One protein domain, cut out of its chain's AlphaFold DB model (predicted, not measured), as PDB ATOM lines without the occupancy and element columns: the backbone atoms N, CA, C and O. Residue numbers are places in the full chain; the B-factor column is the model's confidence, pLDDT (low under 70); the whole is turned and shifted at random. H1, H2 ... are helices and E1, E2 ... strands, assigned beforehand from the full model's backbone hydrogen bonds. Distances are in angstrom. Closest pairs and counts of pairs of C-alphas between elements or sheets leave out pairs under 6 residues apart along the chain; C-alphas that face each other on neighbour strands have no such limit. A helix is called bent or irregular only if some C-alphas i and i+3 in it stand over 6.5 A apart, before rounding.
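What this domain is: This is residues 64 to 82 and 94 to 208 of the 342 residues of the protein "HTH araC/xylS-type domain-containing protein" of Mesorhizobium denitrificans (UniProt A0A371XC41). A strongly twisted sheet of five strands has H4 crossing one of its faces and H1 over the other, while the longest helix, H5, runs beside H4 in the opposite way, past the end of E1 and the start of E2. H3 covers the edge strand E4 on the same face as H4. The printed part has 134 residues with five named helices and five named strands, along the chain E1 E2 E3 E4 H1 E5 H2 H3 H4 H5; the sheet's order is E1, E2, E5, E3, E4, all antiparallel, and the class is mixed, helices and strands. It is compact, with a radius of gyration of the C-alphas of 14.7 A and spans of 41 by 39 by 31 A.

Where its parts are: The strands are E1, residues 64 to 67, beginning at C-alpha 64 (123.448, 109.123, 126.193); E2, 70 to 75, 16.3 A long; E3, 96 to 101, 16.2 A; E4, 117 to 122, 16.0 A; and E5, 136 to 140, 13.1 A. The helices are H1, residues 123 to 129; H2, 143 to 146; H3, 150 to 158; H4, 167 to 182, 24.1 A; and H5, 185 to 204, 29.1 A, ending at C-alpha 204 (114.726, 135.555, 123.066). H1 is irregular, with C-alphas 124 and 127 7.1 A apart, and so is H4, with C-alphas 178 and 181 7.4 A apart and a kink of 30 degrees near residue 176.

How they stand to each other: In the sheet, N 65 and O 72 of the hairpin E1 and E2 are 2.8 A apart, N 75 and O 136 of E2 and E5 2.7 A, N 100 and O 137 of E3 and E5 2.8 A, and N 99 and O 119 of the hairpin E3 and E4 2.8 A, each within hydrogen-bond range. H4 runs across the strands, at 89 degrees to E2 on the local plane, at a height over the sheet of 8.6 A. H3 is over E4 on the same face; the closest C-alphas, of Gln 121 and Cys 157, are 4.6 A apart. H1 is on the opposite face, over E3 and along the strands. E4, H1 and E5 form a split strand-helix-strand unit, two strands running the same way with E3 between them, and its crossover is right-handed. H5 stands at the sheet's level; its closest C-alpha to E1 is that of Gln 188, 4.9 A from that of Val 67. H4 and H5 are close but not clearly touching, at a shallow tilt of 22 degrees, opposite ways; their closest C-alphas, of Leu 169 and Leu 198, are 6.8 A apart. H5, with residues 203 to 204 alone, and H3 only just touch, only at their ends, with 3 pairs of C-alphas within 8 A; the closest are those of His 152 and Ile 203, 6.8 A apart. H2 is not on the sheet and is close to H5 but not clearly touching, with the closest C-alphas, of Thr 145 and Asn 196, 6.6 A apart. Every O i to N i+4 pair is within hydrogen-bond range in H3, against 9 of 12 in H4, 15 of 16 in H5 and 0 of 3 in H1, where 3 of 4 O i to N i+3 pairs are within range; H2 is too short for an O i to N i+4 pair.

The domain as a whole: The two C-alphas farthest apart are those of Ala 109 and Ser 186, 43.3 A. Residues 83 to 93 are not printed, and C-alphas 82 and 94 are 22.0 A apart across this cut. The link from E3 to E4, residues 102 to 116, is long. The mean pLDDT of the printed part is 70.8; 51 residues are under 70, among them 103 to 116, 122 to 134 and 157 to 165.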
ATOM      1  N   SER A  64     124.630 108.300 125.914       78.25
ATOM      2  CA  SER A  64     123.448 109.123 126.193       78.25
ATOM      3  C   SER A  64     123.095 109.144 127.680       78.25
ATOM      4  O   SER A  64     123.069 108.111 128.346       78.25
ATOM      5  N   TYR A  65     122.767 110.332 128.185       79.38
ATOM      6  CA  TYR A  65     122.422 110.611 129.574       79.38
ATOM      7  C   TYR A  65     121.045 111.263 129.638       79.38
ATOM      8  O   TYR A  65     120.797 112.281 128.989       79.38
ATOM      9  N   LYS A  66     120.146 110.699 130.446       80.38
ATOM     10  CA  LYS A  66     118.860 111.324 130.754       80.38
ATOM     11  C   LYS A  66     119.014 112.175 132.009       80.38
ATOM     12  O   LYS A  66     119.414 111.658 133.045       80.38
ATOM     13  N   VAL A  67     118.695 113.457 131.903       81.31
ATOM     14  CA  VAL A  67     118.802 114.432 132.993       81.31
ATOM     15  C   VAL A  67     117.449 115.118 133.114       81.31
ATOM     16  O   VAL A  67     117.130 116.036 132.356       81.31
ATOM     17  N   GLY A  68     116.618 114.593 134.016       80.81
ATOM     18  CA  GLY A  68     115.211 114.978 134.101       80.81
ATOM     19  C   GLY A  68     114.465 114.700 132.788       80.81
ATOM     20  O   GLY A  68     114.420 113.557 132.316       80.81
ATOM     21  N   GLY A  69     113.873 115.738 132.196       78.19
ATOM     22  CA  GLY A  69     113.230 115.707 130.879       78.19
ATOM     23  C   GLY A  69     114.169 115.851 129.672       78.19
ATOM     24  O   GLY A  69     113.712 115.667 128.545       78.19
ATOM     25  N   LEU A  70     115.452 116.166 129.873       82.50
ATOM     26  CA  LEU A  70     116.433 116.359 128.797       82.50
ATOM     27  C   LEU A  70     117.203 115.072 128.495       82.50
ATOM     28  O   LEU A  70     117.446 114.250 129.383       82.50
ATOM     29  N   ILE A  71     117.645 114.929 127.244       82.44
ATOM     30  CA  ILE A  71     118.567 113.861 126.837       82.44
ATOM     31  C   ILE A  71     119.834 114.501 126.279       82.44
ATOM     32  O   ILE A  71     119.766 115.307 125.355       82.44
ATOM     33  N   PHE A  72     120.979 114.124 126.838       81.88
ATOM     34  CA  PHE A  72     122.304 114.548 126.404       81.88
ATOM     35  C   PHE A  72     123.009 113.377 125.731       81.88
ATOM     36  O   PHE A  72     123.285 112.383 126.390       81.88
ATOM     37  N   SER A  73     123.325 113.493 124.446       81.81
ATOM     38  CA  SER A  73     124.073 112.485 123.691       81.81
ATOM     39  C   SER A  73     125.470 113.007 123.392       81.81
ATOM     40  O   SER A  73     125.628 113.983 122.668       81.81
ATOM     41  N   VAL A  74     126.477 112.367 123.971       83.00
ATOM     42  CA  VAL A  74     127.897 112.669 123.811       83.00
ATOM     43  C   VAL A  74     128.490 111.745 122.753       83.00
ATOM     44  O   VAL A  74     128.398 110.526 122.859       83.00
ATOM     45  N   ILE A  75     129.107 112.337 121.741       77.38
ATOM     46  CA  ILE A  75     129.682 111.670 120.579       77.38
ATOM     47  C   ILE A  75     131.151 112.096 120.488       77.38
ATOM     48  O   ILE A  75     131.436 113.236 120.111       77.38
ATOM     49  N   PRO A  76     132.096 111.212 120.839       72.50
ATOM     50  CA  PRO A  76     133.519 111.483 120.687       72.50
ATOM     51  C   PRO A  76     133.926 111.667 119.222       72.50
ATOM     52  O   PRO A  76     133.351 111.058 118.311       72.50
ATOM     53  N   SER A  77     134.973 112.457 119.009       65.50
ATOM     54  CA  SER A  77     135.631 112.617 117.715       65.50
ATOM     55  C   SER A  77     136.054 111.268 117.119       65.50
ATOM     56  O   SER A  77     136.613 110.407 117.792       65.50
ATOM     57  N   GLY A  78     135.764 111.065 115.829       53.84
ATOM     58  CA  GLY A  78     136.072 109.814 115.125       53.84
ATOM     59  C   GLY A  78     135.011 108.716 115.255       53.84
ATOM     60  O   GLY A  78     135.224 107.614 114.748       53.84
ATOM     61  N   SER A  79     133.865 109.003 115.883       58.41
ATOM     62  CA  SER A  79     132.764 108.043 115.947       58.41
ATOM     63  C   SER A  79     132.126 107.784 114.581       58.41
ATOM     64  O   SER A  79     131.748 108.717 113.875       58.41
ATOM     65  N   LYS A  80     131.994 106.506 114.203       46.75
ATOM     66  CA  LYS A  80     131.313 106.072 112.977       46.75
ATOM     67  C   LYS A  80     129.822 105.915 113.263       46.75
ATOM     68  O   LYS A  80     129.414 104.970 113.931       46.75
ATOM     69  N   ILE A  81     129.011 106.831 112.747       46.44
ATOM     70  CA  ILE A  81     127.552 106.793 112.885       46.44
ATOM     71  C   ILE A  81     126.962 106.231 111.585       46.44
ATOM     72  O   ILE A  81     127.230 106.750 110.503       46.44
ATOM     73  N   SER A  82     126.200 105.139 111.690       39.19
ATOM     74  CA  SER A  82     125.543 104.470 110.556       39.19
ATOM     75  C   SER A  82     124.271 105.210 110.114       39.19
ATOM     76  O   SER A  82     123.509 105.701 110.943       39.19
ATOM     77  N   HIS A  94     109.359 118.441 113.496       49.19
ATOM     78  CA  HIS A  94     109.870 119.332 114.554       49.19
ATOM     79  C   HIS A  94     110.366 118.653 115.845       49.19
ATOM     80  O   HIS A  94     109.753 118.768 116.906       49.19
ATOM     81  N   GLU A  95     111.512 117.971 115.785       66.56
ATOM     82  CA  GLU A  95     112.370 117.817 116.967       66.56
ATOM     83  C   GLU A  95     113.593 118.717 116.775       66.56
ATOM     84  O   GLU A  95     114.351 118.557 115.816       66.56
ATOM     85  N   TRP A  96     113.722 119.733 117.625       75.44
ATOM     86  CA  TRP A  96     114.868 120.630 117.609       75.44
ATOM     87  C   TRP A  96     115.935 120.148 118.576       75.44
ATOM     88  O   TRP A  96     115.622 119.677 119.671       75.44
ATOM     89  N   VAL A  97     117.188 120.326 118.182       81.06
ATOM     90  CA  VAL A  97     118.346 119.921 118.970       81.06
ATOM     91  C   VAL A  97     119.321 121.079 119.109       81.06
ATOM     92  O   VAL A  97     119.501 121.884 118.192       81.06
ATOM     93  N   LEU A  98     119.964 121.147 120.273       85.50
ATOM     94  CA  LEU A  98     121.127 121.997 120.490       85.50
ATOM     95  C   LEU A  98     122.371 121.133 120.327       85.50
ATOM     96  O   LEU A  98     122.526 120.133 121.024       85.50
ATOM     97  N   VAL A  99     123.256 121.530 119.427       81.88
ATOM     98  CA  VAL A  99     124.529 120.864 119.178       81.88
ATOM     99  C   VAL A  99     125.634 121.725 119.767       81.88
ATOM    100  O   VAL A  99     125.816 122.877 119.373       81.88
ATOM    101  N   TYR A 100     126.362 121.167 120.724       84.44
ATOM    102  CA  TYR A 100     127.592 121.716 121.266       84.44
ATOM    103  C   TYR A 100     128.773 120.937 120.713       84.44
ATOM    104  O   TYR A 100     128.817 119.715 120.813       84.44
ATOM    105  N   GLN A 101     129.739 121.639 120.146       78.06
ATOM    106  CA  GLN A 101     130.956 121.058 119.608       78.06
ATOM    107  C   GLN A 101     132.143 121.642 120.363       78.06
ATOM    108  O   GLN A 101     132.308 122.866 120.414       78.06
ATOM    109  N   LYS A 102     132.969 120.773 120.951       74.81
ATOM    110  CA  LYS A 102     134.197 121.199 121.616       74.81
ATOM    111  C   LYS A 102     135.189 121.760 120.607       74.81
ATOM    112  O   LYS A 102     135.235 121.352 119.447       74.81
ATOM    113  N   ALA A 103     136.026 122.669 121.092       63.75
ATOM    114  CA  ALA A 103     137.214 123.121 120.390       63.75
ATOM    115  C   ALA A 103     138.082 121.918 119.982       63.75
ATOM    116  O   ALA A 103     138.609 121.210 120.841       63.75
ATOM    117  N   SER A 104     138.237 121.679 118.679       54.25
ATOM    118  CA  SER A 104     139.111 120.616 118.188       54.25
ATOM    119  C   SER A 104     140.549 121.124 118.086       54.25
ATOM    120  O   SER A 104     140.845 122.037 117.319       54.25
ATOM    121  N   LEU A 105     141.461 120.529 118.859       43.75
ATOM    122  CA  LEU A 105     142.899 120.837 118.820       43.75
ATOM    123  C   LEU A 105     143.626 120.168 117.639       43.75
ATOM    124  O   LEU A 105     144.809 120.433 117.420       43.75
ATOM    125  N   THR A 106     142.962 119.275 116.899       43.03
ATOM    126  CA  THR A 106     143.609 118.468 115.853       43.03
ATOM    127  C   THR A 106     143.714 119.174 114.506       43.03
ATOM    128  O   THR A 106     144.487 118.723 113.663       43.03
ATOM    129  N   ASP A 107     143.004 120.286 114.297       37.47
ATOM    130  CA  ASP A 107     143.068 121.037 113.044       37.47
ATOM    131  C   ASP A 107     144.022 122.233 113.182       37.47
ATOM    132  O   ASP A 107     143.647 123.359 113.510       37.47
ATOM    133  N   ARG A 108     145.319 121.971 112.976       35.16
ATOM    134  CA  ARG A 108     146.412 122.962 113.062       35.16
ATOM    135  C   ARG A 108     146.328 124.097 112.021       35.16
ATOM    136  O   ARG A 108     147.257 124.898 111.946       35.16
ATOM    137  N   ALA A 109     145.264 124.180 111.220       35.75
ATOM    138  CA  ALA A 109     145.184 125.081 110.073       35.75
ATOM    139  C   ALA A 109     144.395 126.388 110.295       35.75
ATOM    140  O   ALA A 109     144.514 127.281 109.460       35.75
ATOM    141  N   CYS A 110     143.634 126.573 111.382       34.88
ATOM    142  CA  CYS A 110     142.902 127.834 111.574       34.88
ATOM    143  C   CYS A 110     142.585 128.144 113.047       34.88
ATOM    144  O   CYS A 110     141.859 127.408 113.711       34.88
ATOM    145  N   ALA A 111     143.078 129.282 113.552       37.19
ATOM    146  CA  ALA A 111     142.792 129.770 114.908       37.19
ATOM    147  C   ALA A 111     141.300 130.109 115.139       37.19
ATOM    148  O   ALA A 111     140.844 130.158 116.280       37.19
ATOM    149  N   GLU A 112     140.529 130.309 114.066       38.38
ATOM    150  CA  GLU A 112     139.077 130.534 114.106       38.38
ATOM    151  C   GLU A 112     138.290 129.221 114.310       38.38
ATOM    152  O   GLU A 112     137.247 129.223 114.959       38.38
ATOM    153  N   CYS A 113     138.813 128.089 113.813       36.28
ATOM    154  CA  CYS A 113     138.187 126.756 113.882       36.28
ATOM    155  C   CYS A 113     138.382 126.053 115.237       36.28
ATOM    156  O   CYS A 113     137.724 125.057 115.521       36.28
ATOM    157  N   ALA A 114     139.258 126.584 116.094       45.34
ATOM    158  CA  ALA A 114     139.538 126.051 117.426       45.34
ATOM    159  C   ALA A 114     138.562 126.552 118.512       45.34
ATOM    160  O   ALA A 114     138.798 126.321 119.693       45.34
ATOM    161  N   LYS A 115     137.494 127.278 118.160       53.91
ATOM    162  CA  LYS A 115     136.512 127.792 119.132       53.91
ATOM    163  C   LYS A 115     135.361 126.792 119.307       53.91
ATOM    164  O   LYS A 115     134.924 126.208 118.316       53.91
ATOM    165  N   PRO A 116     134.841 126.594 120.533       63.72
ATOM    166  CA  PRO A 116     133.657 125.771 120.730       63.72
ATOM    167  C   PRO A 116     132.467 126.393 119.994       63.72
ATOM    168  O   PRO A 116     132.239 127.603 120.076       63.72
ATOM    169  N   ALA A 117     131.708 125.567 119.281       70.56
ATOM    170  CA  ALA A 117     130.561 126.010 118.500       70.56
ATOM    171  C   ALA A 117     129.264 125.513 119.141       70.56
ATOM    172  O   ALA A 117     129.160 124.355 119.539       70.56
ATOM    173  N   ILE A 118     128.266 126.392 119.219       76.56
ATOM    174  CA  ILE A 118     126.909 126.034 119.630       76.56
ATOM    175  C   ILE A 118     125.969 126.334 118.471       76.56
ATOM    176  O   ILE A 118     125.923 127.465 117.982       76.56
ATOM    177  N   ARG A 119     125.200 125.332 118.052       74.62
ATOM    178  CA  ARG A 119     124.192 125.451 117.000       74.62
ATOM    179  C   ARG A 119     122.848 124.960 117.503       74.62
ATOM    180  O   ARG A 119     122.769 124.034 118.303       74.62
ATOM    181  N   PHE A 120     121.790 125.600 117.030       78.75
ATOM    182  CA  PHE A 120     120.419 125.161 117.242       78.75
ATOM    183  C   PHE A 120     119.849 124.800 115.872       78.75
ATOM    184  O   PHE A 120     119.869 125.639 114.970       78.75
ATOM    185  N   GLN A 121     119.420 123.552 115.688       70.06
ATOM    186  CA  GLN A 121     119.025 123.035 114.374       70.06
ATOM    187  C   GLN A 121     117.912 121.994 114.470       70.06
ATOM    188  O   GLN A 121     117.567 121.507 115.551       70.06
ATOM    189  N   PHE A 122     117.342 121.630 113.323       69.56
ATOM    190  CA  PHE A 122     116.455 120.478 113.253       69.56
ATOM    191  C   PHE A 122     117.257 119.190 113.445       69.56
ATOM    192  O   PHE A 122     118.352 119.044 112.901       69.56
ATOM    193  N   ALA A 123     116.685 118.214 114.154       66.12
ATOM    194  CA  ALA A 123     117.288 116.890 114.294       66.12
ATOM    195  C   ALA A 123     117.566 116.229 112.928       66.12
ATOM    196  O   ALA A 123     118.533 115.487 112.781       66.12
ATOM    197  N   SER A 124     116.762 116.542 111.903       58.47
ATOM    198  CA  SER A 124     116.979 116.085 110.523       58.47
ATOM    199  C   SER A 124     118.280 116.593 109.901       58.47
ATOM    200  O   SER A 124     118.845 115.918 109.041       58.47
ATOM    201  N   ASP A 125     118.754 117.759 110.338       56.88
ATOM    202  CA  ASP A 125     119.938 118.425 109.797       56.88
ATOM    203  C   ASP A 125     121.206 118.017 110.548       56.88
ATOM    204  O   ASP A 125     122.302 118.425 110.188       56.88
ATOM    205  N   LEU A 126     121.094 117.175 111.579       62.00
ATOM    206  CA  LEU A 126     122.235 116.704 112.360       62.00
ATOM    207  C   LEU A 126     123.331 116.092 111.466       62.00
ATOM    208  O   LEU A 126     124.511 116.286 111.731       62.00
ATOM    209  N   LYS A 127     122.943 115.446 110.357       51.88
ATOM    210  CA  LYS A 127     123.850 114.795 109.397       51.88
ATOM    211  C   LYS A 127     124.894 115.728 108.769       51.88
ATOM    212  O   LYS A 127     125.961 115.250 108.395       51.88
ATOM    213  N   SER A 128     124.617 117.028 108.621       46.81
ATOM    214  CA  SER A 128     125.569 117.963 107.993       46.81
ATOM    215  C   SER A 128     126.746 118.339 108.892       46.81
ATOM    216  O   SER A 128     127.764 118.806 108.388       46.81
ATOM    217  N   ASP A 129     126.641 118.102 110.199       47.53
ATOM    218  CA  ASP A 129     127.629 118.554 111.183       47.53
ATOM    219  C   ASP A 129     128.746 117.534 111.437       47.53
ATOM    220  O   ASP A 129     129.740 117.828 112.099       47.53
ATOM    221  N   TRP A 130     128.604 116.320 110.912       51.06
ATOM    222  CA  TRP A 130     129.455 115.179 111.265       51.06
ATOM    223  C   TRP A 130     130.846 115.236 110.628       51.06
ATOM    224  O   TRP A 130     131.758 114.538 111.064       51.06
ATOM    225  N   ASN A 131     131.033 116.117 109.643       43.12
ATOM    226  CA  ASN A 131     132.321 116.358 108.995       43.12
ATOM    227  C   ASN A 131     133.180 117.412 109.714       43.12
ATOM    228  O   ASN A 131     134.291 117.684 109.269       43.12
ATOM    229  N   LEU A 132     132.688 118.016 110.802       45.66
ATOM    230  CA  LEU A 132     133.355 119.154 111.445       45.66
ATOM    231  C   LEU A 132     134.452 118.757 112.454       45.66
ATOM    232  O   LEU A 132     135.150 119.638 112.947       45.66
ATOM    233  N   GLY A 133     134.636 117.460 112.743       48.47
ATOM    234  CA  GLY A 133     135.649 116.957 113.686       48.47
ATOM    235  C   GLY A 133     135.427 117.393 115.148       48.47
ATOM    236  O   GLY A 133     134.664 118.304 115.436       48.47
ATOM    237  N   GLY A 134     136.097 116.757 116.111       62.69
ATOM    238  CA  GLY A 134     135.958 117.108 117.537       62.69
ATOM    239  C   GLY A 134     134.772 116.446 118.255       62.69
ATOM    240  O   GLY A 134     133.927 115.800 117.639       62.69
ATOM    241  N   ASP A 135     134.767 116.552 119.584       75.56
ATOM    242  CA  ASP A 135     133.762 115.915 120.439       75.56
ATOM    243  C   ASP A 135     132.462 116.734 120.442       75.56
ATOM    244  O   ASP A 135     132.481 117.958 120.613       75.56
ATOM    245  N   MET A 136     131.326 116.059 120.274       77.00
ATOM    246  CA  MET A 136     130.008 116.677 120.139       77.00
ATOM    247  C   MET A 136     129.043 116.245 121.247       77.00
ATOM    248  O   MET A 136     128.983 115.078 121.614       77.00
ATOM    249  N   MET A 137     128.253 117.181 121.764       84.88
ATOM    250  CA  MET A 137     127.138 116.939 122.673       84.88
ATOM    251  C   MET A 137     125.867 117.437 122.008       84.88
ATOM    252  O   MET A 137     125.767 118.599 121.625       84.88
ATOM    253  N   ILE A 138     124.878 116.564 121.916       84.12
ATOM    254  CA  ILE A 138     123.559 116.870 121.383       84.12
ATOM    255  C   ILE A 138     122.585 116.881 122.548       84.12
ATOM    256  O   ILE A 138     122.486 115.904 123.290       84.12
ATOM    257  N   VAL A 139     121.861 117.981 122.707       86.44
ATOM    258  CA  VAL A 139     120.825 118.126 123.725       86.44
ATOM    259  C   VAL A 139     119.463 118.076 123.054       86.44
ATOM    260  O   VAL A 139     119.146 118.910 122.201       86.44
ATOM    261  N   HIS A 140     118.656 117.104 123.465       82.31
ATOM    262  CA  HIS A 140     117.259 116.974 123.080       82.31
ATOM    263  C   HIS A 140     116.375 117.585 124.158       82.31
ATOM    264  O   HIS A 140     116.541 117.316 125.354       82.31
ATOM    265  N   PHE A 141     115.405 118.381 123.721       81.81
ATOM    266  CA  PHE A 141     114.476 119.073 124.601       81.81
ATOM    267  C   PHE A 141     113.057 118.528 124.427       81.81
ATOM    268  O   PHE A 141     112.624 118.279 123.298       81.81
ATOM    269  N   PRO A 142     112.274 118.426 125.512       74.38
ATOM    270  CA  PRO A 142     110.835 118.261 125.417       74.38
ATOM    271  C   PRO A 142     110.205 119.356 124.552       74.38
ATOM    272  O   PRO A 142     110.557 120.532 124.652       74.38
ATOM    273  N   ARG A 143     109.182 119.002 123.765       65.19
ATOM    274  CA  ARG A 143     108.430 119.972 122.938       65.19
ATOM    275  C   ARG A 143     107.844 121.131 123.753       65.19
ATOM    276  O   ARG A 143     107.674 122.233 123.247       65.19
ATOM    277  N   THR A 144     107.543 120.896 125.027       73.12
ATOM    278  CA  THR A 144     107.004 121.907 125.945       73.12
ATOM    279  C   THR A 144     108.035 122.955 126.361       73.12
ATOM    280  O   THR A 144     107.642 124.061 126.741       73.12
ATOM    281  N   THR A 145     109.336 122.656 126.255       77.94
ATOM    282  CA  THR A 145     110.425 123.546 126.679       77.94
ATOM    283  C   THR A 145     110.402 124.879 125.952       77.94
ATOM    284  O   THR A 145     110.779 125.886 126.543       77.94
ATOM    285  N   PHE A 146     109.927 124.918 124.711       77.31
ATOM    286  CA  PHE A 146     109.998 126.104 123.857       77.31
ATOM    287  C   PHE A 146     108.634 126.656 123.456       77.31
ATOM    288  O   PHE A 146     108.538 127.409 122.494       77.31
ATOM    289  N   LYS A 147     107.584 126.330 124.220       79.12
ATOM    290  CA  LYS A 147     106.251 126.873 123.964       79.12
ATOM    291  C   LYS A 147     106.291 128.408 123.894       79.12
ATOM    292  O   LYS A 147     106.733 129.047 124.859       79.12
ATOM    293  N   GLY A 148     105.818 128.968 122.783       75.38
ATOM    294  CA  GLY A 148     105.810 130.402 122.476       75.38
ATOM    295  C   GLY A 148     107.086 130.954 121.824       75.38
ATOM    296  O   GLY A 148     107.168 132.164 121.643       75.38
ATOM    297  N   LEU A 149     108.081 130.115 121.518       76.62
ATOM    298  CA  LEU A 149     109.338 130.486 120.842       76.62
ATOM    299  C   LEU A 149     109.538 129.725 119.522       76.62
ATOM    300  O   LEU A 149     110.635 129.711 118.966       76.62
ATOM    301  N   GLU A 150     108.496 129.054 119.033       75.06
ATOM    302  CA  GLU A 150     108.577 128.137 117.902       75.06
ATOM    303  C   GLU A 150     109.050 128.849 116.630       75.06
ATOM    304  O   GLU A 150     109.992 128.398 115.983       75.06
ATOM    305  N   THR A 151     108.480 130.018 116.335       71.69
ATOM    306  CA  THR A 151     108.844 130.840 115.173       71.69
ATOM    307  C   THR A 151     110.302 131.303 115.218       71.69
ATOM    308  O   THR A 151     110.983 131.313 114.193       71.69
ATOM    309  N   HIS A 152     110.814 131.671 116.398       74.88
ATOM    310  CA  HIS A 152     112.210 132.097 116.564       74.88
ATOM    311  C   HIS A 152     113.169 130.956 116.304       74.88
ATOM    312  O   HIS A 152     114.175 131.119 115.622       74.88
ATOM    313  N   ILE A 153     112.842 129.789 116.839       73.56
ATOM    314  CA  ILE A 153     113.636 128.593 116.638       73.56
ATOM    315  C   ILE A 153     113.632 128.192 115.167       73.56
ATOM    316  O   ILE A 153     114.687 127.893 114.618       73.56
ATOM    317  N   GLU A 154     112.476 128.227 114.509       70.75
ATOM    318  CA  GLU A 154     112.390 127.980 113.073       70.75
ATOM    319  C   GLU A 154     113.241 128.968 112.277       70.75
ATOM    320  O   GLU A 154     113.945 128.539 111.369       70.75
ATOM    321  N   ALA A 155     113.255 130.254 112.642       65.44
ATOM    322  CA  ALA A 155     114.114 131.256 112.014       65.44
ATOM    323  C   ALA A 155     115.612 130.968 112.229       65.44
ATOM    324  O   ALA A 155     116.409 131.058 111.293       65.44
ATOM    325  N   ILE A 156     116.004 130.560 113.438       71.31
ATOM    326  CA  ILE A 156     117.383 130.174 113.762       71.31
ATOM    327  C   ILE A 156     117.806 128.944 112.950       71.31
ATOM    328  O   ILE A 156     118.830 128.975 112.267       71.31
ATOM    329  N   CYS A 157     116.993 127.886 112.959       68.75
ATOM    330  CA  CYS A 157     117.246 126.661 112.201       68.75
ATOM    331  C   CYS A 157     117.244 126.920 110.686       68.75
ATOM    332  O   CYS A 157     118.064 126.368 109.956       68.75
ATOM    333  N   ALA A 158     116.357 127.798 110.204       61.19
ATOM    334  CA  ALA A 158     116.320 128.257 108.818       61.19
ATOM    335  C   ALA A 158     117.491 129.187 108.471       61.19
ATOM    336  O   ALA A 158     117.725 129.441 107.290       61.19
ATOM    337  N   GLY A 159     118.289 129.616 109.451       56.62
ATOM    338  CA  GLY A 159     119.443 130.488 109.256       56.62
ATOM    339  C   GLY A 159     119.066 131.933 108.937       56.62
ATOM    340  O   GLY A 159     119.936 132.699 108.537       56.62
ATOM    341  N   THR A 160     117.796 132.305 109.111       51.91
ATOM    342  CA  THR A 160     117.308 133.684 108.989       51.91
ATOM    343  C   THR A 160     117.494 134.472 110.284       51.91
ATOM    344  O   THR A 160     117.212 135.667 110.316       51.91
ATOM    345  N   ALA A 161     117.987 133.818 111.340       56.16
ATOM    346  CA  ALA A 161     118.354 134.436 112.597       56.16
ATOM    347  C   ALA A 161     119.553 133.728 113.259       56.16
ATOM    348  O   ALA A 161     119.823 132.556 112.993       56.16
ATOM    349  N   GLU A 162     120.295 134.434 114.112       59.38
ATOM    350  CA  GLU A 162     121.442 133.871 114.836       59.38
ATOM    351  C   GLU A 162     121.018 133.339 116.201       59.38
ATOM    352  O   GLU A 162     120.372 134.043 116.968       59.38
ATOM    353  N   PHE A 163     121.449 132.130 116.558       66.25
ATOM    354  CA  PHE A 163     121.405 131.710 117.954       66.25
ATOM    355  C   PHE A 163     122.452 132.515 118.730       66.25
ATOM    356  O   PHE A 163     123.645 132.387 118.453       66.25
ATOM    357  N   ALA A 164     122.028 133.336 119.694       66.25
ATOM    358  CA  ALA A 164     122.930 134.156 120.502       66.25
ATOM    359  C   ALA A 164     123.674 133.294 121.540       66.25
ATOM    360  O   ALA A 164     123.458 133.417 122.749       66.25
ATOM    361  N   ALA A 165     124.529 132.388 121.060       66.19
ATOM    362  CA  ALA A 165     125.382 131.541 121.874       66.19
ATOM    363  C   ALA A 165     126.268 132.421 122.759       66.19
ATOM    364  O   ALA A 165     127.218 133.049 122.298       66.19
ATOM    365  N   SER A 166     125.932 132.497 124.044       70.31
ATOM    366  CA  SER A 166     126.750 133.226 125.005       70.31
ATOM    367  C   SER A 166     127.968 132.396 125.405       70.31
ATOM    368  O   SER A 166     127.896 131.170 125.509       70.31
ATOM    369  N   GLU A 167     129.075 133.071 125.710       76.00
ATOM    370  CA  GLU A 167     130.245 132.447 126.340       76.00
ATOM    371  C   GLU A 167     129.853 131.710 127.634       76.00
ATOM    372  O   GLU A 167     130.347 130.620 127.913       76.00
ATOM    373  N   LEU A 168     128.861 132.246 128.356       81.69
ATOM    374  CA  LEU A 168     128.252 131.611 129.522       81.69
ATOM    375  C   LEU A 168     127.618 130.250 129.197       81.69
ATOM    376  O   LEU A 168     127.828 129.295 129.939       81.69
ATOM    377  N   LEU A 169     126.850 130.142 128.105       86.25
ATOM    378  CA  LEU A 169     126.249 128.872 127.689       86.25
ATOM    379  C   LEU A 169     127.327 127.859 127.279       86.25
ATOM    380  O   LEU A 169     127.220 126.689 127.630       86.25
ATOM    381  N   SER A 170     128.378 128.308 126.591       83.31
ATOM    382  CA  SER A 170     129.508 127.447 126.214       83.31
ATOM    383  C   SER A 170     130.242 126.898 127.440       83.31
ATOM    384  O   SER A 170     130.398 125.685 127.572       83.31
ATOM    385  N   ALA A 171     130.601 127.764 128.392       84.81
ATOM    386  CA  ALA A 171     131.242 127.357 129.643       84.81
ATOM    387  C   ALA A 171     130.349 126.424 130.482       84.81
ATOM    388  O   ALA A 171     130.833 125.468 131.097       84.81
ATOM    389  N   TYR A 172     129.038 126.678 130.485       90.75
ATOM    390  CA  TYR A 172     128.058 125.825 131.149       90.75
ATOM    391  C   TYR A 172     128.009 124.418 130.541       90.75
ATOM    392  O   TYR A 172     128.097 123.440 131.282       90.75
ATOM    393  N   LEU A 173     127.910 124.301 129.212       89.81
ATOM    394  CA  LEU A 173     127.839 123.009 128.520       89.81
ATOM    395  C   LEU A 173     129.142 122.213 128.647       89.81
ATOM    396  O   LEU A 173     129.093 121.002 128.858       89.81
ATOM    397  N   GLU A 174     130.296 122.884 128.621       88.50
ATOM    398  CA  GLU A 174     131.593 122.243 128.864       88.50
ATOM    399  C   GLU A 174     131.694 121.684 130.291       88.50
ATOM    400  O   GLU A 174     132.164 120.567 130.509       88.50
ATOM    401  N   THR A 175     131.204 122.432 131.282       89.38
ATOM    402  CA  THR A 175     131.152 121.952 132.671       89.38
ATOM    403  C   THR A 175     130.200 120.767 132.791       89.38
ATOM    404  O   THR A 175     130.539 119.750 133.397       89.38
ATOM    405  N   LEU A 176     129.025 120.877 132.169       89.94
ATOM    406  CA  LEU A 176     128.006 119.842 132.200       89.94
ATOM    407  C   LEU A 176     128.527 118.535 131.602       89.94
ATOM    408  O   LEU A 176     128.362 117.492 132.230       89.94
ATOM    409  N   TRP A 177     129.233 118.597 130.471       88.75
ATOM    410  CA  TRP A 177     129.889 117.451 129.835       88.75
ATOM    411  C   TRP A 177     130.674 116.590 130.824       88.75
ATOM    412  O   TRP A 177     130.551 115.366 130.830       88.75
ATOM    413  N   ASN A 178     131.459 117.227 131.690       86.81
ATOM    414  CA  ASN A 178     132.325 116.539 132.646       86.81
ATOM    415  C   ASN A 178     131.565 115.995 133.871       86.81
ATOM    416  O   ASN A 178     132.090 115.154 134.607       86.81
ATOM    417  N   CYS A 179     130.331 116.453 134.089       86.81
ATOM    418  CA  CYS A 179     129.499 116.106 135.239       86.81
ATOM    419  C   CYS A 179     128.365 115.119 134.914       86.81
ATOM    420  O   CYS A 179     127.866 114.481 135.841       86.81
ATOM    421  N   LEU A 180     127.977 114.953 133.640       83.75
ATOM    422  CA  LEU A 180     126.824 114.135 133.222       83.75
ATOM    423  C   LEU A 180     126.823 112.719 133.824       83.75
ATOM    424  O   LEU A 180     125.794 112.259 134.307       83.75
ATOM    425  N   ALA A 181     127.978 112.049 133.860       80.81
ATOM    426  CA  ALA A 181     128.084 110.668 134.336       80.81
ATOM    427  C   ALA A 181     127.987 110.494 135.864       80.81
ATOM    428  O   ALA A 181     127.842 109.371 136.340       80.81
ATOM    429  N   LYS A 182     128.114 111.573 136.644       84.25
ATOM    430  CA  LYS A 182     128.257 111.522 138.114       84.25
ATOM    431  C   LYS A 182     127.098 112.191 138.856       84.25
ATOM    432  O   LYS A 182     127.197 112.410 140.059       84.25
ATOM    433  N   MET A 183     126.037 112.547 138.141       82.19
ATOM    434  CA  MET A 183     124.985 113.425 138.642       82.19
ATOM    435  C   MET A 183     123.922 112.669 139.446       82.19
ATOM    436  O   MET A 183     123.370 111.674 138.976       82.19
ATOM    437  N   SER A 184     123.594 113.177 140.633       85.88
ATOM    438  CA  SER A 184     122.476 112.688 141.450       85.88
ATOM    439  C   SER A 184     121.115 113.160 140.919       85.88
ATOM    440  O   SER A 184     121.019 114.185 140.247       85.88
ATOM    441  N   ASP A 185     120.032 112.468 141.278       79.38
ATOM    442  CA  ASP A 185     118.671 112.811 140.829       79.38
ATOM    443  C   ASP A 185     118.238 114.234 141.238       79.38
ATOM    444  O   ASP A 185     117.561 114.943 140.483       79.38
ATOM    445  N   SER A 186     118.669 114.695 142.417       84.00
ATOM    446  CA  SER A 186     118.424 116.067 142.878       84.00
ATOM    447  C   SER A 186     119.144 117.110 142.024       84.00
ATOM    448  O   SER A 186     118.584 118.170 141.747       84.00
ATOM    449  N   GLU A 187     120.364 116.815 141.573       86.75
ATOM    450  CA  GLU A 187     121.131 117.704 140.697       86.75
ATOM    451  C   GLU A 187     120.556 117.712 139.279       86.75
ATOM    452  O   GLU A 187     120.476 118.777 138.668       86.75
ATOM    453  N   GLN A 188     120.071 116.567 138.783       84.81
ATOM    454  CA  GLN A 188     119.469 116.472 137.451       84.81
ATOM    455  C   GLN A 188     118.276 117.419 137.287       84.81
ATOM    456  O   GLN A 188     118.169 118.111 136.276       84.81
ATOM    457  N   SER A 189     117.417 117.512 138.306       84.19
ATOM    458  CA  SER A 189     116.257 118.416 138.291       84.19
ATOM    459  C   SER A 189     116.669 119.896 138.229       84.19
ATOM    460  O   SER A 189     116.036 120.706 137.548       84.19
ATOM    461  N   ILE A 190     117.755 120.264 138.921       88.00
ATOM    462  CA  ILE A 190     118.311 121.625 138.894       88.00
ATOM    463  C   ILE A 190     118.903 121.918 137.513       88.00
ATOM    464  O   ILE A 190     118.644 122.974 136.936       88.00
ATOM    465  N   VAL A 191     119.673 120.976 136.971       90.31
ATOM    466  CA  VAL A 191     120.340 121.097 135.672       90.31
ATOM    467  C   VAL A 191     119.334 121.214 134.537       90.31
ATOM    468  O   VAL A 191     119.506 122.082 133.682       90.31
ATOM    469  N   GLU A 192     118.251 120.438 134.553       88.06
ATOM    470  CA  GLU A 192     117.153 120.592 133.599       88.06
ATOM    471  C   GLU A 192     116.588 122.020 133.630       88.06
ATOM    472  O   GLU A 192     116.509 122.694 132.597       88.06
ATOM    473  N   ALA A 193     116.232 122.518 134.817       88.56
ATOM    474  CA  ALA A 193     115.640 123.843 134.968       88.56
ATOM    475  C   ALA A 193     116.593 124.968 134.522       88.56
ATOM    476  O   ALA A 193     116.158 125.933 133.885       88.56
ATOM    477  N   VAL A 194     117.884 124.854 134.841       91.00
ATOM    478  CA  VAL A 194     118.920 125.827 134.462       91.00
ATOM    479  C   VAL A 194     119.195 125.784 132.959       91.00
ATOM    480  O   VAL A 194     119.178 126.840 132.324       91.00
ATOM    481  N   THR A 195     119.365 124.592 132.375       91.00
ATOM    482  CA  THR A 195     119.592 124.413 130.931       91.00
ATOM    483  C   THR A 195     118.442 125.020 130.135       91.00
ATOM    484  O   THR A 195     118.665 125.839 129.245       91.00
ATOM    485  N   ASN A 196     117.197 124.703 130.512       88.44
ATOM    486  CA  ASN A 196     116.009 125.240 129.853       88.44
ATOM    487  C   ASN A 196     115.971 126.776 129.899       88.44
ATOM    488  O   ASN A 196     115.705 127.418 128.885       88.44
ATOM    489  N   LYS A 197     116.268 127.390 131.052       88.75
ATOM    490  CA  LYS A 197     116.286 128.857 131.192       88.75
ATOM    491  C   LYS A 197     117.393 129.511 130.365       88.75
ATOM    492  O   LYS A 197     117.118 130.494 129.680       88.75
ATOM    493  N   LEU A 198     118.614 128.975 130.412       88.44
ATOM    494  CA  LEU A 198     119.761 129.509 129.669       88.44
ATOM    495  C   LEU A 198     119.530 129.448 128.158       88.44
ATOM    496  O   LEU A 198     119.708 130.452 127.468       88.44
ATOM    497  N   VAL A 199     119.081 128.299 127.649       87.69
ATOM    498  CA  VAL A 199     118.824 128.119 126.215       87.69
ATOM    499  C   VAL A 199     117.686 129.030 125.757       87.69
ATOM    500  O   VAL A 199     117.842 129.743 124.767       87.69
ATOM    501  N   ARG A 200     116.577 129.111 126.510       86.00
ATOM    502  CA  ARG A 200     115.476 130.043 126.201       86.00
ATOM    503  C   ARG A 200     115.933 131.503 126.174       86.00
ATOM    504  O   ARG A 200     115.527 132.240 125.280       86.00
ATOM    505  N   ALA A 201     116.782 131.924 127.111       83.69
ATOM    506  CA  ALA A 201     117.309 133.287 127.138       83.69
ATOM    507  C   ALA A 201     118.161 133.611 125.896       83.69
ATOM    508  O   ALA A 201     118.105 134.734 125.401       83.69
ATOM    509  N   CYS A 202     118.901 132.636 125.359       82.12
ATOM    510  CA  CYS A 202     119.681 132.814 124.129       82.12
ATOM    511  C   CYS A 202     118.792 132.943 122.876       82.12
ATOM    512  O   CYS A 202     119.178 133.620 121.929       82.12
ATOM    513  N   ILE A 203     117.594 132.348 122.886       77.69
ATOM    514  CA  ILE A 203     116.620 132.436 121.781       77.69
ATOM    515  C   ILE A 203     115.886 133.785 121.791       77.69
ATOM    516  O   ILE A 203     115.686 134.382 120.743       77.69
ATOM    517  N   ILE A 204     115.506 134.304 122.963       65.69
ATOM    518  CA  ILE A 204     114.726 135.555 123.066       65.69
ATOM    519  C   ILE A 204     115.520 136.778 122.578       65.69
ATOM    520  O   ILE A 204     114.947 137.682 121.977       65.69
ATOM    521  N   ARG A 205     116.848 136.792 122.762       59.19
ATOM    522  CA  ARG A 205     117.726 137.893 122.309       59.19
ATOM    523  C   ARG A 205     117.762 138.080 120.788       59.19
ATOM    524  O   ARG A 205     118.371 139.027 120.306       59.19
ATOM    525  N   VAL A 206     117.131 137.182 120.041       55.34
ATOM    526  CA  VAL A 206     117.041 137.223 118.583       55.34
ATOM    527  C   VAL A 206     116.027 138.260 118.079       55.34
ATOM    528  O   VAL A 206     116.224 138.805 116.996       55.34
ATOM    529  N   GLU A 207     115.003 138.616 118.865       49.22
ATOM    530  CA  GLU A 207     114.038 139.676 118.503       49.22
ATOM    531  C   GLU A 207     114.721 141.056 118.402       49.22
ATOM    532  O   GLU A 207     114.461 141.825 117.479       49.22
ATOM    533  N   ASP A 208     115.700 141.325 119.273       49.88
ATOM    534  CA  ASP A 208     116.508 142.555 119.252       49.88
ATOM    535  C   ASP A 208     117.576 142.552 118.130       49.88
ATOM    536  O   ASP A 208     118.319 143.518 117.950       49.88
TER     537      ASP A 208